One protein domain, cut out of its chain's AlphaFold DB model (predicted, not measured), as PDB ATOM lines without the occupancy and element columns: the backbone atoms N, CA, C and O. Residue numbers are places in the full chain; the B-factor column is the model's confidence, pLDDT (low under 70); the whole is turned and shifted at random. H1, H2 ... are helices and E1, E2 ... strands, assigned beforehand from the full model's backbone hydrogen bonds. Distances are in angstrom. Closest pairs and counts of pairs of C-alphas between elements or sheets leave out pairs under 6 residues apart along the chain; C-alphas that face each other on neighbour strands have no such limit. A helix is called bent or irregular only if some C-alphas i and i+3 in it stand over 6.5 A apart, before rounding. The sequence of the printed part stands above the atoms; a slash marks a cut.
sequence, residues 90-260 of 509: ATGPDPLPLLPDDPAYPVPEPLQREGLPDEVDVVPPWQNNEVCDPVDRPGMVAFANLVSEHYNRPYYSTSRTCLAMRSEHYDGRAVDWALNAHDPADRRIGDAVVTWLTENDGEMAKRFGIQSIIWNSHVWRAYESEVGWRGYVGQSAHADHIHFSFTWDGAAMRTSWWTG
ATOM      1  N   ALA A  90      23.444  38.907  24.994       90.06
ATOM      2  CA  ALA A  90      22.077  38.415  24.960       90.06
ATOM      3  C   ALA A  90      21.248  39.227  23.953       90.06
ATOM      4  O   ALA A  90      21.389  40.447  23.843       90.06
ATOM      5  N   THR A  91      20.367  38.542  23.242       92.69
ATOM      6  CA  THR A  91      19.361  39.100  22.340       92.69
ATOM      7  C   THR A  91      17.981  38.982  23.003       92.69
ATOM      8  O   THR A  91      17.886  38.986  24.230       92.69
ATOM      9  N   GLY A  92      16.894  38.928  22.229       91.69
ATOM     10  CA  GLY A  92      15.546  38.776  22.783       91.69
ATOM     11  C   GLY A  92      15.309  37.413  23.454       91.69
ATOM     12  O   GLY A  92      16.161  36.525  23.368       91.69
ATOM     13  N   PRO A  93      14.147  37.238  24.115       95.75
ATOM     14  CA  PRO A  93      13.737  35.950  24.668       95.75
ATOM     15  C   PRO A  93      13.773  34.857  23.601       95.75
ATOM     16  O   PRO A  93      13.186  35.018  22.530       95.75
ATOM     17  N   ASP A  94      14.451  33.761  23.913       96.56
ATOM     18  CA  ASP A  94      14.608  32.603  23.037       96.56
ATOM     19  C   ASP A  94      14.688  31.361  23.935       96.56
ATOM     20  O   ASP A  94      15.724  31.115  24.553       96.56
ATOM     21  N   PRO A  95      13.575  30.634  24.138       95.06
ATOM     22  CA  PRO A  95      13.581  29.440  24.971       95.06
ATOM     23  C   PRO A  95      14.551  28.394  24.418       95.06
ATOM     24  O   PRO A  95      14.482  28.067  23.236       95.06
ATOM     25  N   LEU A  96      15.396  27.821  25.282       94.31
ATOM     26  CA  LEU A  96      16.364  26.802  24.881       94.31
ATOM     27  C   LEU A  96      15.655  25.591  24.235       94.31
ATOM     28  O   LEU A  96      14.858  24.922  24.899       94.31
ATOM     29  N   PRO A  97      15.943  25.257  22.962       94.81
ATOM     30  CA  PRO A  97      15.356  24.087  22.319       94.81
ATOM     31  C   PRO A  97      15.967  22.798  22.879       94.81
ATOM     32  O   PRO A  97      17.146  22.522  22.653       94.81
ATOM     33  N   LEU A  98      15.168  21.991  23.578       96.00
ATOM     34  CA  LEU A  98      15.621  20.732  24.179       96.00
ATOM     35  C   LEU A  98      15.432  19.549  23.222       96.00
ATOM     36  O   LEU A  98      14.431  19.471  22.497       96.00
ATOM     37  N   LEU A  99      16.364  18.592  23.242       95.69
ATOM     38  CA  LEU A  99      16.138  17.300  22.587       95.69
ATOM     39  C   LEU A  99      15.145  16.434  23.391       95.69
ATOM     40  O   LEU A  99      15.256  16.355  24.609       95.69
ATOM     41  N   PRO A 100      14.212  15.713  22.737       94.50
ATOM     42  CA  PRO A 100      13.241  14.851  23.423       94.50
ATOM     43  C   PRO A 100      13.908  13.582  23.948       94.50
ATOM     44  O   PRO A 100      14.703  13.024  23.199       94.50
ATOM     45  N   ASP A 101      13.580  13.098  25.146       90.69
ATOM     46  CA  ASP A 101      14.193  11.907  25.767       90.69
ATOM     47  C   ASP A 101      14.421  10.731  24.803       90.69
ATOM     48  O   ASP A 101      13.573  10.402  23.968       90.69
ATOM     49  N   ASP A 102      15.574  10.073  24.937       94.12
ATOM     50  CA  ASP A 102      15.954   8.929  24.109       94.12
ATOM     51  C   ASP A 102      16.664   7.859  24.952       94.12
ATOM     52  O   ASP A 102      17.784   8.088  25.411       94.12
ATOM     53  N   PRO A 103      16.062   6.668  25.129       92.56
ATOM     54  CA  PRO A 103      16.664   5.569  25.883       92.56
ATOM     55  C   PRO A 103      18.019   5.084  25.349       92.56
ATOM     56  O   PRO A 103      18.730   4.388  26.073       92.56
ATOM     57  N   ALA A 104      18.385   5.401  24.101       93.81
ATOM     58  CA  ALA A 104      19.711   5.095  23.562       93.81
ATOM     59  C   ALA A 104      20.823   5.969  24.173       93.81
ATOM     60  O   ALA A 104      21.990   5.582  24.132       93.81
ATOM     61  N   TYR A 105      20.458   7.117  24.749       92.19
ATOM     62  CA  TYR A 105      21.353   8.086  25.376       92.19
ATOM     63  C   TYR A 105      20.807   8.465  26.761       92.19
ATOM     64  O   TYR A 105      20.297   9.575  26.936       92.19
ATOM     65  N   PRO A 106      20.849   7.541  27.739       91.81
ATOM     66  CA  PRO A 106      20.355   7.824  29.078       91.81
ATOM     67  C   PRO A 106      21.181   8.943  29.718       91.81
ATOM     68  O   PRO A 106      22.411   8.931  29.655       91.81
ATOM     69  N   VAL A 107      20.493   9.889  30.352       94.38
ATOM     70  CA  VAL A 107      21.118  10.956  31.133       94.38
ATOM     71  C   VAL A 107      21.006  10.581  32.612       94.38
ATOM     72  O   VAL A 107      19.907  10.234  33.048       94.38
ATOM     73  N   PRO A 108      22.112  10.586  33.379       91.75
ATOM     74  CA  PRO A 108      22.055  10.452  34.831       91.75
ATOM     75  C   PRO A 108      21.109  11.485  35.453       91.75
ATOM     76  O   PRO A 108      21.048  12.620  34.985       91.75
ATOM     77  N   GLU A 109      20.409  11.105  36.524       91.25
ATOM     78  CA  GLU A 109      19.612  12.058  37.306       91.25
ATOM     79  C   GLU A 109      20.482  13.225  37.797       91.25
ATOM     80  O   GLU A 109      21.674  13.016  38.049       91.25
ATOM     81  N   PRO A 110      19.925  14.436  37.964       90.88
ATOM     82  CA  PRO A 110      20.694  15.573  38.446       90.88
ATOM     83  C   PRO A 110      21.342  15.340  39.814       90.88
ATOM     84  O   PRO A 110      20.853  14.557  40.632       90.88
ATOM     85  N   LEU A 111      22.432  16.065  40.078       85.56
ATOM     86  CA  LEU A 111      23.091  16.072  41.384       85.56
ATOM     87  C   LEU A 111      22.099  16.493  42.477       85.56
ATOM     88  O   LEU A 111      21.383  17.486  42.335       85.56
ATOM     89  N   GLN A 112      22.097  15.758  43.589       79.81
ATOM     90  CA  GLN A 112      21.264  16.050  44.753       79.81
ATOM     91  C   GLN A 112      22.137  16.321  45.976       79.81
ATOM     92  O   GLN A 112      23.187  15.702  46.149       79.81
ATOM     93  N   ARG A 113      21.677  17.234  46.834       75.88
ATOM     94  CA  ARG A 113      22.253  17.483  48.155       75.88
ATOM     95  C   ARG A 113      21.129  17.544  49.183       75.88
ATOM     96  O   ARG A 113      20.226  18.367  49.064       75.88
ATOM     97  N   GLU A 114      21.188  16.656  50.168       75.12
ATOM     98  CA  GLU A 114      20.293  16.691  51.328       75.12
ATOM     99  C   GLU A 114      20.688  17.846  52.266       75.12
ATOM    100  O   GLU A 114      21.845  18.263  52.280       75.12
ATOM    101  N   GLY A 115      19.738  18.365  53.049       70.94
ATOM    102  CA  GLY A 115      20.030  19.381  54.072       70.94
ATOM    103  C   GLY A 115      20.269  20.801  53.544       70.94
ATOM    104  O   GLY A 115      20.801  21.638  54.268       70.94
ATOM    105  N   LEU A 116      19.894  21.095  52.294       78.81
ATOM    106  CA  LEU A 116      19.878  22.476  51.810       78.81
ATOM    107  C   LEU A 116      18.797  23.295  52.544       78.81
ATOM    108  O   LEU A 116      17.706  22.767  52.769       78.81
ATOM    109  N   PRO A 117      19.075  24.566  52.892       80.62
ATOM    110  CA  PRO A 117      18.090  25.450  53.512       80.62
ATOM    111  C   PRO A 117      16.948  25.768  52.539       80.62
ATOM    112  O   PRO A 117      17.163  25.808  51.324       80.62
ATOM    113  N   ASP A 118      15.749  26.031  53.067       87.25
ATOM    114  CA  ASP A 118      14.591  26.440  52.258       87.25
ATOM    115  C   ASP A 118      14.872  27.772  51.539       87.25
ATOM    116  O   ASP A 118      14.467  27.979  50.393       87.25
ATOM    117  N   GLU A 119      15.619  28.665  52.187       91.12
ATOM    118  CA  GLU A 119      16.093  29.917  51.617       91.12
ATOM    119  C   GLU A 119      17.134  29.682  50.509       91.12
ATOM    120  O   GLU A 119      18.040  28.846  50.604       91.12
ATOM    121  N   VAL A 120      17.018  30.475  49.442       94.56
ATOM    122  CA  VAL A 120      17.937  30.487  48.297       94.56
ATOM    123  C   VAL A 120      18.856  31.702  48.408       94.56
ATOM    124  O   VAL A 120      18.409  32.777  48.806       94.56
ATOM    125  N   ASP A 121      20.126  31.539  48.031       95.44
ATOM    126  CA  ASP A 121      21.127  32.609  48.048       95.44
ATOM    127  C   ASP A 121      20.668  33.863  47.289       95.44
ATOM    128  O   ASP A 121      20.128  33.779  46.175       95.44
ATOM    129  N   VAL A 122      20.928  35.043  47.861       94.31
ATOM    130  CA  VAL A 122      20.652  36.307  47.173       94.31
ATOM    131  C   VAL A 122      21.550  36.464  45.949       94.31
ATOM    132  O   VAL A 122      22.743  36.159  45.965       94.31
ATOM    133  N   VAL A 123      20.981  36.996  44.869       91.88
ATOM    134  CA  VAL A 123      21.705  37.209  43.613       91.88
ATOM    135  C   VAL A 123      22.150  38.669  43.517       91.88
ATOM    136  O   VAL A 123      21.301  39.563  43.591       91.88
ATOM    137  N   PRO A 124      23.451  38.957  43.333       91.00
ATOM    138  CA  PRO A 124      23.903  40.316  43.076       91.00
ATOM    139  C   PRO A 124      23.471  40.796  41.681       91.00
ATOM    140  O   PRO A 124      23.214  39.989  40.784       91.00
ATOM    141  N   PRO A 125      23.484  42.119  41.433       88.69
ATOM    142  CA  PRO A 125      23.561  42.637  40.072       88.69
ATOM    143  C   PRO A 125      24.758  42.044  39.315       88.69
ATOM    144  O   PRO A 125      25.708  41.550  39.926       88.69
ATOM    145  N   TRP A 126      24.739  42.149  37.984       91.12
ATOM    146  CA  TRP A 126      25.808  41.638  37.120       91.12
ATOM    147  C   TRP A 126      27.214  42.031  37.601       91.12
ATOM    148  O   TRP A 126      27.513  43.219  37.773       91.12
ATOM    149  N   GLN A 127      28.085  41.034  37.778       90.31
ATOM    150  CA  GLN A 127      29.436  41.222  38.299       90.31
ATOM    151  C   GLN A 127      30.461  41.126  37.181       90.31
ATOM    152  O   GLN A 127      30.919  40.040  36.810       90.31
ATOM    153  N   ASN A 128      30.843  42.293  36.667       86.31
ATOM    154  CA  ASN A 128      31.867  42.393  35.640       86.31
ATOM    155  C   ASN A 128      33.203  41.814  36.115       86.31
ATOM    156  O   ASN A 128      33.603  41.971  37.270       86.31
ATOM    157  N   ASN A 129      33.945  41.238  35.171       84.25
ATOM    158  CA  ASN A 129      35.381  41.061  35.316       84.25
ATOM    159  C   ASN A 129      36.074  42.434  35.384       84.25
ATOM    160  O   ASN A 129      36.285  43.083  34.357       84.25
ATOM    161  N   GLU A 130      36.364  42.898  36.599       79.00
ATOM    162  CA  GLU A 130      37.093  44.150  36.851       79.00
ATOM    163  C   GLU A 130      38.585  43.915  37.120       79.00
ATOM    164  O   GLU A 130      39.347  44.874  37.135       79.00
ATOM    165  N   VAL A 131      39.012  42.661  37.311       76.56
ATOM    166  CA  VAL A 131      40.372  42.296  37.741       76.56
ATOM    167  C   VAL A 131      41.008  41.324  36.760       76.56
ATOM    168  O   VAL A 131      40.350  40.421  36.256       76.56
ATOM    169  N   CYS A 132      42.309  41.477  36.536       81.31
ATOM    170  CA  CYS A 132      43.127  40.408  35.980       81.31
ATOM    171  C   CYS A 132      43.779  39.640  37.132       81.31
ATOM    172  O   CYS A 132      44.732  40.123  37.743       81.31
ATOM    173  N   ASP A 133      43.231  38.471  37.432       78.12
ATOM    174  CA  ASP A 133      43.738  37.514  38.407       78.12
ATOM    175  C   ASP A 133      43.340  36.105  37.938       78.12
ATOM    176  O   ASP A 133      42.326  35.570  38.393       78.12
ATOM    177  N   PRO A 134      44.070  35.533  36.960       79.00
ATOM    178  CA  PRO A 134      43.715  34.277  36.305       79.00
ATOM    179  C   PRO A 134      44.093  33.065  37.171       79.00
ATOM    180  O   PRO A 134      44.695  32.106  36.688       79.00
ATOM    181  N   VAL A 135      43.787  33.156  38.463       77.12
ATOM    182  CA  VAL A 135      43.877  32.084  39.447       77.12
ATOM    183  C   VAL A 135      42.482  31.508  39.609       77.12
ATOM    184  O   VAL A 135      41.539  32.225  39.951       77.12
ATOM    185  N   ASP A 136      42.367  30.205  39.373       77.69
ATOM    186  CA  ASP A 136      41.104  29.490  39.459       77.69
ATOM    187  C   ASP A 136      40.464  29.647  40.835       77.69
ATOM    188  O   ASP A 136      41.084  29.421  41.877       77.69
ATOM    189  N   ARG A 137      39.193  30.052  40.837       80.50
ATOM    190  CA  ARG A 137      38.447  30.205  42.078       80.50
ATOM    191  C   ARG A 137      37.900  28.854  42.528       80.50
ATOM    192  O   ARG A 137      37.385  28.090  41.710       80.50
ATOM    193  N   PRO A 138      37.963  28.556  43.828       75.25
ATOM    194  CA  PRO A 138      37.736  27.209  44.331       75.25
ATOM    195  C   PRO A 138      36.322  26.687  44.091       75.25
ATOM    196  O   PRO A 138      36.162  25.520  43.767       75.25
ATOM    197  N   GLY A 139      35.297  27.534  44.173       82.38
ATOM    198  CA  GLY A 139      33.915  27.109  43.940       82.38
ATOM    199  C   GLY A 139      33.603  26.880  42.471       82.38
ATOM    200  O   GLY A 139      32.815  25.995  42.147       82.38
ATOM    201  N   MET A 140      34.302  27.588  41.580       89.19
ATOM    202  CA  MET A 140      34.280  27.283  40.151       89.19
ATOM    203  C   MET A 140      34.914  25.908  39.890       89.19
ATOM    204  O   MET A 140      34.292  25.078  39.229       89.19
ATOM    205  N   VAL A 141      36.094  25.628  40.462       79.88
ATOM    206  CA  VAL A 141      36.775  24.325  40.311       79.88
ATOM    207  C   VAL A 141      35.942  23.195  40.916       79.88
ATOM    208  O   VAL A 141      35.720  22.175  40.271       79.88
ATOM    209  N   ALA A 142      35.416  23.388  42.126       79.19
ATOM    210  CA  ALA A 142      34.581  22.407  42.808       79.19
ATOM    211  C   ALA A 142      33.313  22.084  42.006       79.19
ATOM    212  O   ALA A 142      32.942  20.914  41.892       79.19
ATOM    213  N   PHE A 143      32.666  23.096  41.415       89.31
ATOM    214  CA  PHE A 143      31.531  22.883  40.519       89.31
ATOM    215  C   PHE A 143      31.944  22.094  39.278       89.31
ATOM    216  O   PHE A 143      31.299  21.096  38.958       89.31
ATOM    217  N   ALA A 144      33.019  22.515  38.602       85.44
ATOM    218  CA  ALA A 144      33.526  21.864  37.397       85.44
ATOM    219  C   ALA A 144      33.801  20.376  37.644       85.44
ATOM    220  O   ALA A 144      33.363  19.526  36.870       85.44
ATOM    221  N   ASN A 145      34.437  20.056  38.768       78.81
ATOM    222  CA  ASN A 145      34.723  18.692  39.200       78.81
ATOM    223  C   ASN A 145      33.453  17.890  39.494       78.81
ATOM    224  O   ASN A 145      33.304  16.782  38.982       78.81
ATOM    225  N   LEU A 146      32.502  18.464  40.239       83.25
ATOM    226  CA  LEU A 146      31.230  17.805  40.545       83.25
ATOM    227  C   LEU A 146      30.452  17.425  39.281       83.25
ATOM    228  O   LEU A 146      30.020  16.279  39.147       83.25
ATOM    229  N   VAL A 147      30.262  18.366  38.352       86.88
ATOM    230  CA  VAL A 147      29.471  18.096  37.140       86.88
ATOM    231  C   VAL A 147      30.226  17.198  36.160       86.88
ATOM    232  O   VAL A 147      29.639  16.278  35.590       86.88
ATOM    233  N   SER A 148      31.533  17.401  35.992       83.44
ATOM    234  CA  SER A 148      32.337  16.611  35.054       83.44
ATOM    235  C   SER A 148      32.463  15.145  35.475       83.44
ATOM    236  O   SER A 148      32.357  14.261  34.617       83.44
ATOM    237  N   GLU A 149      32.609  14.860  36.774       80.00
ATOM    238  CA  GLU A 149      32.643  13.493  37.305       80.00
ATOM    239  C   GLU A 149      31.269  12.825  37.204       80.00
ATOM    240  O   GLU A 149      31.157  11.729  36.648       80.00
ATOM    241  N   HIS A 150      30.213  13.498  37.676       84.00
ATOM    242  CA  HIS A 150      28.861  12.929  37.740       84.00
ATOM    243  C   HIS A 150      28.335  12.482  36.374       84.00
ATOM    244  O   HIS A 150      27.747  11.408  36.244       84.00
ATOM    245  N   TYR A 151      28.594  13.277  35.335       88.75
ATOM    246  CA  TYR A 151      28.157  12.973  33.970       88.75
ATOM    247  C   TYR A 151      29.218  12.245  33.130       88.75
ATOM    248  O   TYR A 151      28.996  11.998  31.941       88.75
ATOM    249  N   ASN A 152      30.358  11.872  33.727       86.31
ATOM    250  CA  ASN A 152      31.473  11.200  33.057       86.31
ATOM    251  C   ASN A 152      31.928  11.952  31.785       86.31
ATOM    252  O   ASN A 152      31.973  11.408  30.672       86.31
ATOM    253  N   ARG A 153      32.204  13.247  31.956       89.62
ATOM    254  CA  ARG A 153      32.713  14.180  30.942       89.62
ATOM    255  C   ARG A 153      33.818  15.026  31.569       89.62
ATOM    256  O   ARG A 153      33.573  16.173  31.924       89.62
ATOM    257  N   PRO A 154      35.030  14.467  31.717       81.50
ATOM    258  CA  PRO A 154      36.065  15.016  32.596       81.50
ATOM    259  C   PRO A 154      36.742  16.283  32.057       81.50
ATOM    260  O   PRO A 154      37.566  16.874  32.742       81.50
ATOM    261  N   TYR A 155      36.457  16.690  30.818       83.06
ATOM    262  CA  TYR A 155      37.183  17.774  30.169       83.06
ATOM    263  C   TYR A 155      36.485  19.117  30.370       83.06
ATOM    264  O   TYR A 155      35.345  19.312  29.951       83.06
ATOM    265  N   TYR A 156      37.205  20.068  30.950       90.25
ATOM    266  CA  TYR A 156      36.808  21.465  31.042       90.25
ATOM    267  C   TYR A 156      38.047  22.367  30.957       90.25
ATOM    268  O   TYR A 156      39.179  21.906  31.109       90.25
ATOM    269  N   SER A 157      37.844  23.655  30.682       86.62
ATOM    270  CA  SER A 157      38.899  24.673  30.735       86.62
ATOM    271  C   SER A 157      38.505  25.809  31.670       86.62
ATOM    272  O   SER A 157      37.328  26.156  31.753       86.62
ATOM    273  N   THR A 158      39.482  26.378  32.370       87.88
ATOM    274  CA  THR A 158      39.270  27.325  33.471       87.88
ATOM    275  C   THR A 158      39.909  28.684  33.157       87.88
ATOM    276  O   THR A 158      39.690  29.216  32.060       87.88
ATOM    277  N   SER A 159      40.659  29.285  34.085       84.25
ATOM    278  CA  SER A 159      41.297  30.591  33.923       84.25
ATOM    279  C   SER A 159      42.194  30.681  32.693       84.25
ATOM    280  O   SER A 159      42.800  29.713  32.231       84.25
ATOM    281  N   ARG A 160      42.303  31.896  32.156       83.19
ATOM    282  CA  ARG A 160      43.092  32.197  30.956       83.19
ATOM    283  C   ARG A 160      43.959  33.413  31.183       83.19
ATOM    284  O   ARG A 160      43.613  34.303  31.953       83.19
ATOM    285  N   THR A 161      45.054  33.507  30.434       82.25
ATOM    286  CA  THR A 161      45.850  34.735  30.395       82.25
ATOM    287  C   THR A 161      44.966  35.925  30.031       82.25
ATOM    288  O   THR A 161      44.239  35.889  29.038       82.25
ATOM    289  N   CYS A 162      45.054  36.983  30.831       82.44
ATOM    290  CA  CYS A 162      44.248  38.175  30.639       82.44
ATOM    291  C   CYS A 162      44.557  38.858  29.308       82.44
ATOM    292  O   CYS A 162      45.718  39.068  28.947       82.44
ATOM    293  N   LEU A 163      43.501  39.276  28.617       79.94
ATOM    294  CA  LEU A 163      43.576  40.084  27.405       79.94
ATOM    295  C   LEU A 163      42.848  41.413  27.625       79.94
ATOM    296  O   LEU A 163      42.146  41.597  28.613       79.94
ATOM    297  N   ALA A 164      42.985  42.351  26.686       73.25
ATOM    298  CA  ALA A 164      42.294  43.645  26.715       73.25
ATOM    299  C   ALA A 164      40.797  43.530  26.335       73.25
ATOM    300  O   ALA A 164      40.295  44.280  25.499       73.25
ATOM    301  N   MET A 165      40.097  42.553  26.913       74.06
ATOM    302  CA  MET A 165      38.649  42.356  26.821       74.06
ATOM    303  C   MET A 165      38.112  41.892  28.177       74.06
ATOM    304  O   MET A 165      38.891  41.509  29.043       74.06
ATOM    305  N   ARG A 166      36.794  41.943  28.384       80.94
ATOM    306  CA  ARG A 166      36.185  41.451  29.628       80.94
ATOM    307  C   ARG A 166      35.853  39.972  29.491       80.94
ATOM    308  O   ARG A 166      35.233  39.577  28.506       80.94
ATOM    309  N   SER A 167      36.273  39.179  30.468       86.94
ATOM    310  CA  SER A 167      35.882  37.780  30.596       86.94
ATOM    311  C   SER A 167      36.114  37.314  32.022       86.94
ATOM    312  O   SER A 167      37.174  37.553  32.589       86.94
ATOM    313  N   GLU A 168      35.158  36.592  32.580       91.12
ATOM    314  CA  GLU A 168      35.262  35.959  33.894       91.12
ATOM    315  C   GLU A 168      36.336  34.850  33.929       91.12
ATOM    316  O   GLU A 168      36.794  34.465  34.999       91.12
ATOM    317  N   HIS A 169      36.849  34.396  32.774       91.69
ATOM    318  CA  HIS A 169      38.066  33.571  32.733       91.69
ATOM    319  C   HIS A 169      39.325  34.335  33.180       91.69
ATOM    320  O   HIS A 169      40.346  33.710  33.457       91.69
ATOM    321  N   TYR A 170      39.300  35.671  33.221       87.06
ATOM    322  CA  TYR A 170      40.459  36.492  33.592       87.06
ATOM    323  C   TYR A 170      40.536  36.806  35.084       87.06
ATOM    324  O   TYR A 170      41.582  37.264  35.530       87.06
ATOM    325  N   ASP A 171      39.470  36.563  35.850       84.50
ATOM    326  CA  ASP A 171      39.473  36.632  37.320       84.50
ATOM    327  C   ASP A 171      39.178  35.279  37.990       84.50
ATOM    328  O   ASP A 171      38.910  35.236  39.196       84.50
ATOM    329  N   GLY A 172      39.222  34.199  37.202       86.44
ATOM    330  CA  GLY A 172      39.085  32.807  37.626       86.44
ATOM    331  C   GLY A 172      37.684  32.347  38.000       86.44
ATOM    332  O   GLY A 172      37.527  31.283  38.601       86.44
ATOM    333  N   ARG A 173      36.653  33.121  37.652       94.31
ATOM    334  CA  ARG A 173      35.244  32.815  37.950       94.31
ATOM    335  C   ARG A 173      34.505  32.159  36.788       94.31
ATOM    336  O   ARG A 173      33.278  32.235  36.751       94.31
ATOM    337  N   ALA A 174      35.200  31.555  35.829       95.31
ATOM    338  CA  ALA A 174      34.552  30.896  34.702       95.31
ATOM    339  C   ALA A 174      35.142  29.532  34.371       95.31
ATOM    340  O   ALA A 174      36.349  29.313  34.483       95.31
ATOM    341  N   VAL A 175      34.263  28.655  33.893       95.94
ATOM    342  CA  VAL A 175      34.606  27.340  33.358       95.94
ATOM    343  C   VAL A 175      33.860  27.093  32.053       95.94
ATOM    344  O   VAL A 175      32.657  27.339  31.957       95.94
ATOM    345  N   ASP A 176      34.587  26.564  31.073       97.44
ATOM    346  CA  ASP A 176      34.030  26.006  29.845       97.44
ATOM    347  C   ASP A 176      34.063  24.483  29.950       97.44
ATOM    348  O   ASP A 176      35.130  23.872  29.845       97.44
ATOM    349  N   TRP A 177      32.905  23.866  30.178       97.25
ATOM    350  CA  TRP A 177      32.765  22.415  30.270       97.25
ATOM    351  C   TRP A 177      32.521  21.817  28.885       97.25
ATOM    352  O   TRP A 177      31.545  22.168  28.215       97.25
ATOM    353  N   ALA A 178      33.422  20.945  28.432       94.94
ATOM    354  CA  ALA A 178      33.426  20.451  27.061       94.94
ATOM    355  C   ALA A 178      32.265  19.474  26.816       94.94
ATOM    356  O   ALA A 178      32.260  18.345  27.309       94.94
ATOM    357  N   LEU A 179      31.303  19.919  26.010       97.12
ATOM    358  CA  LEU A 179      30.134  19.166  25.569       97.12
ATOM    359  C   LEU A 179      29.766  19.624  24.165       97.12
ATOM    360  O   LEU A 179      29.544  20.811  23.929       97.12
ATOM    361  N   ASN A 180      29.653  18.692  23.227       97.62
ATOM    362  CA  ASN A 180      29.313  19.033  21.853       97.62
ATOM    363  C   ASN A 180      27.794  19.013  21.624       97.62
ATOM    364  O   ASN A 180      27.180  17.954  21.559       97.62
ATOM    365  N   ALA A 181      27.178  20.175  21.407       97.75
ATOM    366  CA  ALA A 181      25.749  20.313  21.116       97.75
ATOM    367  C   ALA A 181      25.316  19.623  19.805       97.75
ATOM    368  O   ALA A 181      24.122  19.407  19.587       97.75
ATOM    369  N   HIS A 182      26.262  19.285  18.923       96.94
ATOM    370  CA  HIS A 182      26.010  18.504  17.710       96.94
ATOM    371  C   HIS A 182      26.122  16.989  17.921       96.94
ATOM    372  O   HIS A 182      25.692  16.232  17.048       96.94
ATOM    373  N   ASP A 183      26.669  16.540  19.052       97.50
ATOM    374  CA  ASP A 183      26.625  15.141  19.464       97.50
ATOM    375  C   ASP A 183      25.356  14.887  20.302       97.50
ATOM    376  O   ASP A 183      25.133  15.569  21.301       97.50
ATOM    377  N   PRO A 184      24.486  13.929  19.930       96.56
ATOM    378  CA  PRO A 184      23.242  13.694  20.658       96.56
ATOM    379  C   PRO A 184      23.421  13.282  22.124       96.56
ATOM    380  O   PRO A 184      22.535  13.574  22.925       96.56
ATOM    381  N   ALA A 185      24.513  12.601  22.488       96.44
ATOM    382  CA  ALA A 185      24.745  12.188  23.869       96.44
ATOM    383  C   ALA A 185      25.137  13.398  24.725       96.44
ATOM    384  O   ALA A 185      24.527  13.646  25.767       96.44
ATOM    385  N   ASP A 186      26.097  14.190  24.249       98.00
ATOM    386  CA  ASP A 186      26.545  15.402  24.938       98.00
ATOM    387  C   ASP A 186      25.451  16.468  24.983       98.00
ATOM    388  O   ASP A 186      25.243  17.093  26.022       98.00
ATOM    389  N   ARG A 187      24.696  16.641  23.889       97.81
ATOM    390  CA  ARG A 187      23.581  17.590  23.832       97.81
ATOM    391  C   ARG A 187      22.549  17.315  24.917       97.81
ATOM    392  O   ARG A 187      22.080  18.254  25.545       97.81
ATOM    393  N   ARG A 188      22.209  16.047  25.149       97.81
ATOM    394  CA  ARG A 188      21.225  15.643  26.164       97.81
ATOM    395  C   ARG A 188      21.709  15.866  27.583       97.81
ATOM    396  O   ARG A 188      20.934  16.340  28.403       97.81
ATOM    397  N   ILE A 189      22.978  15.558  27.848       97.88
ATOM    398  CA  ILE A 189      23.611  15.865  29.133       97.88
ATOM    399  C   ILE A 189      23.589  17.377  29.358       97.88
ATOM    400  O   ILE A 189      23.123  17.831  30.398       97.88
ATOM    401  N   GLY A 190      24.031  18.155  28.368       97.88
ATOM    402  CA  GLY A 190      24.072  19.606  28.478       97.88
ATOM    403  C   GLY A 190      22.693  20.219  28.692       97.88
ATOM    404  O   GLY A 190      22.523  21.013  29.612       97.88
ATOM    405  N   ASP A 191      21.698  19.798  27.911       98.06
ATOM    406  CA  ASP A 191      20.304  20.226  28.050       98.06
ATOM    407  C   ASP A 191      19.752  19.892  29.444       98.06
ATOM    408  O   ASP A 191      19.187  20.764  30.096       98.06
ATOM    409  N   ALA A 192      19.971  18.672  29.943       97.69
ATOM    410  CA  ALA A 192      19.519  18.275  31.275       97.69
ATOM    411  C   ALA A 192      20.190  19.083  32.396       97.69
ATOM    412  O   ALA A 192      19.506  19.531  33.315       97.69
ATOM    413  N   VAL A 193      21.506  19.313  32.313       98.38
ATOM    414  CA  VAL A 193      22.256  20.080  33.321       98.38
ATOM    415  C   VAL A 193      21.774  21.522  33.367       98.38
ATOM    416  O   VAL A 193      21.468  22.029  34.444       98.38
ATOM    417  N   VAL A 194      21.687  22.200  32.218       98.44
ATOM    418  CA  VAL A 194      21.276  23.609  32.216       98.44
ATOM    419  C   VAL A 194      19.796  23.765  32.556       98.44
ATOM    420  O   VAL A 194      19.431  24.757  33.181       98.44
ATOM    421  N   THR A 195      18.947  22.790  32.225       97.75
ATOM    422  CA  THR A 195      17.555  22.756  32.689       97.75
ATOM    423  C   THR A 195      17.497  22.613  34.208       97.75
ATOM    424  O   THR A 195      16.924  23.480  34.856       97.75
ATOM    425  N   TRP A 196      18.172  21.624  34.799       97.56
ATOM    426  CA  TRP A 196      18.240  21.455  36.258       97.56
ATOM    427  C   TRP A 196      18.733  22.716  36.982       97.56
ATOM    428  O   TRP A 196      18.186  23.096  38.014       97.56
ATOM    429  N   LEU A 197      19.740  23.391  36.425       98.44
ATOM    430  CA  LEU A 197      20.279  24.620  37.005       98.44
ATOM    431  C   LEU A 197      19.309  25.805  36.922       98.44
ATOM    432  O   LEU A 197      19.300  26.637  37.829       98.44
ATOM    433  N   THR A 198      18.537  25.909  35.835       98.12
ATOM    434  CA  THR A 198      17.720  27.098  35.519       98.12
ATOM    435  C   THR A 198      16.232  26.945  35.835       98.12
ATOM    436  O   THR A 198      15.509  27.944  35.872       98.12
ATOM    437  N   GLU A 199      15.758  25.728  36.098       95.69
ATOM    438  CA  GLU A 199      14.411  25.465  36.602       95.69
ATOM    439  C   GLU A 199      14.190  26.061  38.002       95.69
ATOM    440  O   GLU A 199      15.120  26.485  38.685       95.69
ATOM    441  N   ASN A 200      12.918  26.141  38.405       95.44
ATOM    442  CA  ASN A 200      12.478  26.774  39.653       95.44
ATOM    443  C   ASN A 200      13.087  28.173  39.872       95.44
ATOM    444  O   ASN A 200      13.685  28.458  40.905       95.44
ATOM    445  N   ASP A 201      12.973  29.031  38.852       94.94
ATOM    446  CA  ASP A 201      13.564  30.375  38.851       94.94
ATOM    447  C   ASP A 201      15.093  30.362  39.077       94.94
ATOM    448  O   ASP A 201      15.667  31.257  39.692       94.94
ATOM    449  N   GLY A 202      15.776  29.327  38.585       97.06
ATOM    450  CA  GLY A 202      17.220  29.165  38.706       97.06
ATOM    451  C   GLY A 202      17.714  28.859  40.110       97.06
ATOM    452  O   GLY A 202      18.845  29.226  40.421       97.06
ATOM    453  N   GLU A 203      16.898  28.225  40.956       96.62
ATOM    454  CA  GLU A 203      17.266  27.884  42.335       96.62
ATOM    455  C   GLU A 203      18.666  27.267  42.407       96.62
ATOM    456  O   GLU A 203      19.532  27.768  43.121       96.62
ATOM    457  N   MET A 204      18.928  26.224  41.618       97.62
ATOM    458  CA  MET A 204      20.206  25.524  41.678       97.62
ATOM    459  C   MET A 204      21.366  26.377  41.164       97.62
ATOM    460  O   MET A 204      22.417  26.409  41.802       97.62
ATOM    461  N   ALA A 205      21.183  27.138  40.081       98.25
ATOM    462  CA  ALA A 205      22.189  28.097  39.630       98.25
ATOM    463  C   ALA A 205      22.539  29.114  40.731       98.25
ATOM    464  O   ALA A 205      23.718  29.365  40.975       98.25
ATOM    465  N   LYS A 206      21.538  29.643  41.445       97.81
ATOM    466  CA  LYS A 206      21.731  30.576  42.569       97.81
ATOM    467  C   LYS A 206      22.479  29.906  43.726       97.81
ATOM    468  O   LYS A 206      23.441  30.483  44.226       97.81
ATOM    469  N   ARG A 207      22.138  28.655  44.058       96.56
ATOM    470  CA  ARG A 207      22.813  27.867  45.106       96.56
ATOM    471  C   ARG A 207      24.278  27.572  44.811       96.56
ATOM    472  O   ARG A 207      25.081  27.538  45.739       96.56
ATOM    473  N   PHE A 208      24.657  27.403  43.548       96.56
ATOM    474  CA  PHE A 208      26.065  27.309  43.139       96.56
ATOM    475  C   PHE A 208      26.756  28.675  42.992       96.56
ATOM    476  O   PHE A 208      27.971  28.732  42.811       96.56
ATOM    477  N   GLY A 209      25.994  29.769  43.044       97.56
ATOM    478  CA  GLY A 209      26.461  31.117  42.738       97.56
ATOM    479  C   GLY A 209      26.870  31.279  41.277       97.56
ATOM    480  O   GLY A 209      27.871  31.919  40.978       97.56
ATOM    481  N   ILE A 210      26.117  30.694  40.350       98.50
ATOM    482  CA  ILE A 210      26.270  30.897  38.908       98.50
ATOM    483  C   ILE A 210      25.526  32.180  38.526       98.50
ATOM    484  O   ILE A 210      24.315  32.279  38.710       98.50
ATOM    485  N   GLN A 211      26.234  33.165  37.968       97.56
ATOM    486  CA  GLN A 211      25.619  34.397  37.461       97.56
ATOM    487  C   GLN A 211      25.117  34.264  36.017       97.56
ATOM    488  O   GLN A 211      24.159  34.942  35.641       97.56
ATOM    489  N   SER A 212      25.758  33.414  35.204       97.44
ATOM    490  CA  SER A 212      25.430  33.241  33.785       97.44
ATOM    491  C   SER A 212      25.742  31.838  33.287       97.44
ATOM    492  O   SER A 212      26.749  31.246  33.677       97.44
ATOM    493  N   ILE A 213      24.919  31.359  32.356       98.56
ATOM    494  CA  ILE A 213      25.133  30.119  31.605       98.56
ATOM    495  C   ILE A 213      25.009  30.441  30.119       98.56
ATOM    496  O   ILE A 213      24.044  31.098  29.730       98.56
ATOM    497  N   ILE A 214      25.951  29.991  29.289       98.25
ATOM    498  CA  ILE A 214      25.847  30.078  27.827       98.25
ATOM    499  C   ILE A 214      25.950  28.673  27.242       98.25
ATOM    500  O   ILE A 214      26.924  27.962  27.483       98.25
ATOM    501  N   TRP A 215      24.943  28.279  26.467       98.50
ATOM    502  CA  TRP A 215      24.872  26.965  25.839       98.50
ATOM    503  C   TRP A 215      24.175  27.036  24.486       98.50
ATOM    504  O   TRP A 215      23.046  27.512  24.379       98.50
ATOM    505  N   ASN A 216      24.843  26.541  23.444       97.75
ATOM    506  CA  ASN A 216      24.322  26.400  22.086       97.75
ATOM    507  C   ASN A 216      23.593  27.653  21.575       97.75
ATOM    508  O   ASN A 216      22.416  27.610  21.218       97.75
ATOM    509  N   SER A 217      24.294  28.782  21.556       97.50
ATOM    510  CA  SER A 217      23.783  30.101  21.164       97.50
ATOM    511  C   SER A 217      22.634  30.627  22.024       97.50
ATOM    512  O   SER A 217      21.866  31.459  21.555       97.50
ATOM    513  N   HIS A 218      22.519  30.188  23.277       98.31
ATOM    514  CA  HIS A 218      21.572  30.745  24.240       98.31
ATOM    515  C   HIS A 218      22.296  31.157  25.511       98.31
ATOM    516  O   HIS A 218      23.289  30.542  25.888       98.31
ATOM    517  N   VAL A 219      21.790  32.188  26.177       97.94
ATOM    518  CA  VAL A 219      22.301  32.670  27.456       97.94
ATOM    519  C   VAL A 219      21.172  32.798  28.467       97.94
ATOM    520  O   VAL A 219      20.086  33.286  28.150       97.94
ATOM    521  N   TRP A 220      21.451  32.371  29.690       98.19
ATOM    522  CA  TRP A 220      20.609  32.557  30.862       98.19
ATOM    523  C   TRP A 220      21.393  33.316  31.933       98.19
ATOM    524  O   TRP A 220      22.609  33.145  32.044       98.19
ATOM    525  N   ARG A 221      20.713  34.166  32.707       96.88
ATOM    526  CA  ARG A 221      21.324  35.041  33.716       96.88
ATOM    527  C   ARG A 221      20.523  35.015  35.008       96.88
ATOM    528  O   ARG A 221      19.315  35.223  34.985       96.88
ATOM    529  N   ALA A 222      21.210  34.833  36.131       96.81
ATOM    530  CA  ALA A 222      20.558  34.624  37.421       96.81
ATOM    531  C   ALA A 222      19.816  35.854  37.961       96.81
ATOM    532  O   ALA A 222      18.801  35.700  38.631       96.81
ATOM    533  N   TYR A 223      20.303  37.068  37.676       94.00
ATOM    534  CA  TYR A 223      19.701  38.312  38.181       94.00
ATOM    535  C   TYR A 223      18.392  38.698  37.463       94.00
ATOM    536  O   TYR A 223      17.728  39.644  37.873       94.00
ATOM    537  N   GLU A 224      18.065  38.002  36.372       94.06
ATOM    538  CA  GLU A 224      16.866  38.196  35.546       94.06
ATOM    539  C   GLU A 224      16.265  36.831  35.152       94.06
ATOM    540  O   GLU A 224      15.819  36.626  34.016       94.06
ATOM    541  N   SER A 225      16.313  35.871  36.084       94.56
ATOM    542  CA  SER A 225      15.919  34.471  35.888       94.56
ATOM    543  C   SER A 225      14.480  34.316  35.395       94.56
ATOM    544  O   SER A 225      14.194  33.412  34.606       94.56
ATOM    545  N   GLU A 226      13.600  35.249  35.757       93.06
ATOM    546  CA  GLU A 226      12.199  35.305  35.350       93.06
ATOM    547  C   GLU A 226      12.001  35.554  33.848       93.06
ATOM    548  O   GLU A 226      10.944  35.234  33.297       93.06
ATOM    549  N   VAL A 227      13.004  36.120  33.167       93.62
ATOM    550  CA  VAL A 227      12.979  36.299  31.708       93.62
ATOM    551  C   VAL A 227      13.302  34.988  30.985       93.62
ATOM    552  O   VAL A 227      12.881  34.795  29.842       93.62
ATOM    553  N   GLY A 228      14.009  34.073  31.650       95.75
ATOM    554  CA  GLY A 228      14.451  32.806  31.085       95.75
ATOM    555  C   GLY A 228      15.570  32.961  30.052       95.75
ATOM    556  O   GLY A 228      16.357  33.909  30.076       95.75
ATOM    557  N   TRP A 229      15.661  31.986  29.148       98.06
ATOM    558  CA  TRP A 229      16.693  31.942  28.114       98.06
ATOM    559  C   TRP A 229      16.510  33.034  27.053       98.06
ATOM    560  O   TRP A 229      15.394  33.388  26.653       98.06
ATOM    561  N   ARG A 230      17.638  33.560  26.581       97.81
ATOM    562  CA  ARG A 230      17.738  34.523  25.483       97.81
ATOM    563  C   ARG A 230      18.683  33.996  24.420       97.81
ATOM    564  O   ARG A 230      19.626  33.276  24.741       97.81
ATOM    565  N   GLY A 231      18.495  34.421  23.175       97.69
ATOM    566  CA  GLY A 231      19.448  34.095  22.117       97.69
ATOM    567  C   GLY A 231      20.787  34.776  22.402       97.69
ATOM    568  O   GLY A 231      20.812  35.893  22.916       97.69
ATOM    569  N   TYR A 232      21.903  34.148  22.066       96.06
ATOM    570  CA  TYR A 232      23.251  34.657  22.299       96.06
ATOM    571  C   TYR A 232      23.990  34.858  20.977       96.06
ATOM    572  O   TYR A 232      23.979  33.993  20.101       96.06
ATOM    573  N   VAL A 233      24.685  35.988  20.854       92.25
ATOM    574  CA  VAL A 233      25.588  36.277  19.733       92.25
ATOM    575  C   VAL A 233      26.975  36.599  20.267       92.25
ATOM    576  O   VAL A 233      27.112  37.413  21.170       92.25
ATOM    577  N   GLY A 234      28.022  35.992  19.716       87.00
ATOM    578  CA  GLY A 234      29.397  36.193  20.170       87.00
ATOM    579  C   GLY A 234      30.409  35.555  19.224       87.00
ATOM    580  O   GLY A 234      30.033  34.996  18.197       87.00
ATOM    581  N   GLN A 235      31.699  35.643  19.561       84.00
ATOM    582  CA  GLN A 235      32.768  35.001  18.776       84.00
ATOM    583  C   GLN A 235      32.649  33.471  18.779       84.00
ATOM    584  O   GLN A 235      32.960  32.825  17.784       84.00
ATOM    585  N   SER A 236      32.179  32.914  19.895       89.25
ATOM    586  CA  SER A 236      31.846  31.503  20.050       89.25
ATOM    587  C   SER A 236      30.332  31.344  20.119       89.25
ATOM    588  O   SER A 236      29.662  32.070  20.852       89.25
ATOM    589  N   ALA A 237      29.788  30.362  19.406       93.56
ATOM    590  CA  ALA A 237      28.390  29.962  19.552       93.56
ATOM    591  C   ALA A 237      28.146  29.100  20.806       93.56
ATOM    592  O   ALA A 237      26.997  28.790  21.098       93.56
ATOM    593  N   HIS A 238      29.195  28.699  21.536       97.00
ATOM    594  CA  HIS A 238      29.100  27.786  22.684       97.00
ATOM    595  C   HIS A 238      28.377  26.481  22.312       97.00
ATOM    596  O   HIS A 238      27.525  25.980  23.038       97.00
ATOM    597  N   ALA A 239      28.652  25.978  21.105       97.31
ATOM    598  CA  ALA A 239      28.092  24.727  20.592       97.31
ATOM    599  C   ALA A 239      29.015  23.525  20.856       97.31
ATOM    600  O   ALA A 239      28.624  22.389  20.623       97.31
ATOM    601  N   ASP A 240      30.235  23.766  21.327       96.62
ATOM    602  CA  ASP A 240      31.261  22.774  21.661       96.62
ATOM    603  C   ASP A 240      31.606  22.745  23.164       96.62
ATOM    604  O   ASP A 240      32.413  21.922  23.598       96.62
ATOM    605  N   HIS A 241      30.983  23.618  23.962       98.19
ATOM    606  CA  HIS A 241      31.075  23.650  25.420       98.19
ATOM    607  C   HIS A 241      29.900  24.417  26.035       98.19
ATOM    608  O   HIS A 241      29.291  25.263  25.377       98.19
ATOM    609  N   ILE A 242      29.631  24.168  27.317       98.62
ATOM    610  CA  ILE A 242      28.816  25.055  28.154       98.62
ATOM    611  C   ILE A 242      29.751  26.006  28.889       98.62
ATOM    612  O   ILE A 242      30.683  25.553  29.551       98.62
ATOM    613  N   HIS A 243      29.475  27.304  28.811       98.38
ATOM    614  CA  HIS A 243      30.165  28.304  29.618       98.38
ATOM    615  C   HIS A 243      29.356  28.621  30.871       98.38
ATOM    616  O   HIS A 243      28.176  28.973  30.780       98.38
ATOM    617  N   PHE A 244      30.008  28.557  32.026       98.56
ATOM    618  CA  PHE A 244      29.464  29.002  33.304       98.56
ATOM    619  C   PHE A 244      30.302  30.155  33.840       98.56
ATOM    620  O   PHE A 244      31.522  30.037  33.952       98.56
ATOM    621  N   SER A 245      29.642  31.243  34.227       96.69
ATOM    622  CA  SER A 245      30.266  32.346  34.959       96.69
ATOM    623  C   SER A 245      29.684  32.417  36.368       96.69
ATOM    624  O   SER A 245      28.464  32.355  36.534       96.69
ATOM    625  N   PHE A 246      30.529  32.613  37.374       97.44
ATOM    626  CA  PHE A 246      30.148  32.601  38.788       97.44
ATOM    627  C   PHE A 246      30.102  34.003  39.386       97.44
ATOM    628  O   PHE A 246      30.883  34.872  39.002       97.44
ATOM    629  N   THR A 247      29.221  34.225  40.358       96.31
ATOM    630  CA  THR A 247      29.330  35.339  41.302       96.31
ATOM    631  C   THR A 247      30.595  35.179  42.149       96.31
ATOM    632  O   THR A 247      31.179  34.096  42.209       96.31
ATOM    633  N   TRP A 248      31.034  36.234  42.834       92.31
ATOM    634  CA  TRP A 248      32.154  36.124  43.776       92.31
ATOM    635  C   TRP A 248      31.862  35.158  44.930       92.31
ATOM    636  O   TRP A 248      32.760  34.422  45.328       92.31
ATOM    637  N   ASP A 249      30.615  35.077  45.406       92.06
ATOM    638  CA  ASP A 249      30.220  34.092  46.422       92.06
ATOM    639  C   ASP A 249      30.267  32.657  45.907       92.06
ATOM    640  O   ASP A 249      30.823  31.789  46.581       92.06
ATOM    641  N   GLY A 250      29.749  32.407  44.699       93.44
ATOM    642  CA  GLY A 250      29.820  31.086  44.074       93.44
ATOM    643  C   GLY A 250      31.258  30.663  43.829       93.44
ATOM    644  O   GLY A 250      31.674  29.577  44.217       93.44
ATOM    645  N   ALA A 251      32.053  31.570  43.265       90.81
ATOM    646  CA  ALA A 251      33.461  31.349  42.991       90.81
ATOM    647  C   ALA A 251      34.285  31.095  44.265       90.81
ATOM    648  O   ALA A 251      35.242  30.326  44.226       90.81
ATOM    649  N   ALA A 252      33.917  31.694  45.397       83.62
ATOM    650  CA  ALA A 252      34.614  31.540  46.673       83.62
ATOM    651  C   ALA A 252      34.073  30.402  47.565       83.62
ATOM    652  O   ALA A 252      34.490  30.311  48.715       83.62
ATOM    653  N   MET A 253      33.163  29.552  47.068       82.44
ATOM    654  CA  MET A 253      32.486  28.500  47.854       82.44
ATOM    655  C   MET A 253      31.677  29.022  49.056       82.44
ATOM    656  O   MET A 253      31.609  28.368  50.094       82.44
ATOM    657  N   ARG A 254      31.059  30.204  48.951       83.62
ATOM    658  CA  ARG A 254      30.313  30.821  50.069       83.62
ATOM    659  C   ARG A 254      28.802  30.611  50.020       83.62
ATOM    660  O   ARG A 254      28.129  30.877  51.008       83.62
ATOM    661  N   THR A 255      28.271  30.136  48.898       89.88
ATOM    662  CA  THR A 255      26.830  29.926  48.717       89.88
ATOM    663  C   THR A 255      26.304  28.698  49.455       89.88
ATOM    664  O   THR A 255      27.067  27.796  49.825       89.88
ATOM    665  N   SER A 256      24.982  28.626  49.615       87.44
ATOM    666  CA  SER A 256      24.301  27.567  50.361       87.44
ATOM    667  C   SER A 256      24.631  26.162  49.874       87.44
ATOM    668  O   SER A 256      24.636  25.251  50.698       87.44
ATOM    669  N   TRP A 257      24.978  25.955  48.594       87.31
ATOM    670  CA  TRP A 257      25.429  24.647  48.099       87.31
ATOM    671  C   TRP A 257      26.720  24.148  48.757       87.31
ATOM    672  O   TRP A 257      26.910  22.944  48.916       87.31
ATOM    673  N   TRP A 258      27.609  25.053  49.147       79.94
ATOM    674  CA  TRP A 258      28.898  24.697  49.735       79.94
ATOM    675  C   TRP A 258      28.838  24.701  51.258       79.94
ATOM    676  O   TRP A 258      29.438  23.854  51.913       79.94
ATOM    677  N   THR A 259      28.080  25.640  51.822       73.50
ATOM    678  CA  THR A 259      28.093  25.938  53.259       73.50
ATOM    679  C   THR A 259      26.891  25.350  53.996       73.50
ATOM    680  O   THR A 259      26.964  25.114  55.195       73.50
ATOM    681  N   GLY A 260      25.782  25.097  53.288       74.31
ATOM    682  CA  GLY A 260      24.477  24.801  53.895       74.31
ATOM    683  C   GLY A 260      23.769  26.042  54.456       74.31
ATOM    684  O   GLY A 260      22.735  25.913  55.100       74.31
TER     685      GLY A 260
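This is residues 90 to 260 of the 509 residues of the protein "Peptidoglycan hydrolase-like protein with peptidoglycan-binding domain" of Ornithinicoccus hortensis (UniProt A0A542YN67). A strongly twisted sheet of six strands has H2 and H1 packed along its strands on one face, two layers in all, while a long unnamed stretch, residues 94 to 137, loops round the outside. H2 covers E4, E3 and E6, H1 covers E6 and E2, and the short H3 and H5 pack on H2. The printed part has 171 residues, with E1 H1 E2 H2 E3 E4 H3 E5 E6 H4 H5 along it; the sheet runs E1 E5 E4 E3 E6 E2, antiparallel throughout. The class is mixed, helices and strands, with under half of the residues in named elements. It is compact, with a radius of gyration of the C-alphas of 15.1 A, and rounded, spanning 44 by 40 by 32 A.

Start at edge strand E1, residues 90 to 93, antiparallel to E5, residues 230 to 233; N 91 and O 231 are 2.7 A apart. Next, H1, residues 138 to 150, is on the sheet at a height of 9.3 A, over E6, residues 241 to 246, and edge strand E2, residues 174 to 178; its closest C-alphas to E2 are Met 140 and Ala 174, 6.5 A. E2 and E6 are antiparallel, with N 177 and O 242 2.9 A apart. H2, residues 184 to 208, is irregular, with a kink of 99 degrees near residue 201 and C-alphas 201 and 204 8.7 A apart. It runs along the strands at a height of 9.4 A, over E6, E3, residues 210 to 215, and E4, residues 218 to 221. E2, H2 and E3 make a split strand-helix-strand unit, two strands running the same way with E6 between them, and a right-handed crossover. E3 is antiparallel to E6, N 214 to O 243 at 2.9 A, and forms a hairpin with E4, N 213 to O 220 at 2.9 A; E4 and E5 are antiparallel, N 219 to O 230 at 2.8 A. H3, residues 222 to 227, is irregular, with C-alphas 223 and 226 8.6 A apart, and touches residues 198 to 206 of H2, closest at C-alphas Ser 225 and Asp 201, 5.6 A. H4, residues 248 to 251, only grazes the sheet and touches H1, C-alphas Ala 251 and Gly 139 at 4.4 A. H5, residues 256 to 259, touches H2, C-alphas Trp 257 and Arg 207 at 5.1 A. In H1 every O i to N i+4 pair is within hydrogen-bond range; H2 has 17 of 21, H3 0 of 2 but 1 of 3 O i to N i+3 pairs, and H4 and H5 are too short.

Find C-alpha 90, where E1 begins, at (22.077, 38.415, 24.960). H1 runs 18.1 A from C-alpha 138 at (37.736, 27.209, 44.331), H2 26.4 A and E6 16.1 A; H5 ends at C-alpha 259, (28.093, 25.938, 53.259).

The C-alphas farthest apart, of Pro 103 and Ala 164, are 45.9 A apart. The printed part has no cut; the links E1 to H1 and H1 to E2 are long. Mean pLDDT of the printed part is 90.7, and no printed residue is under 70 in this model.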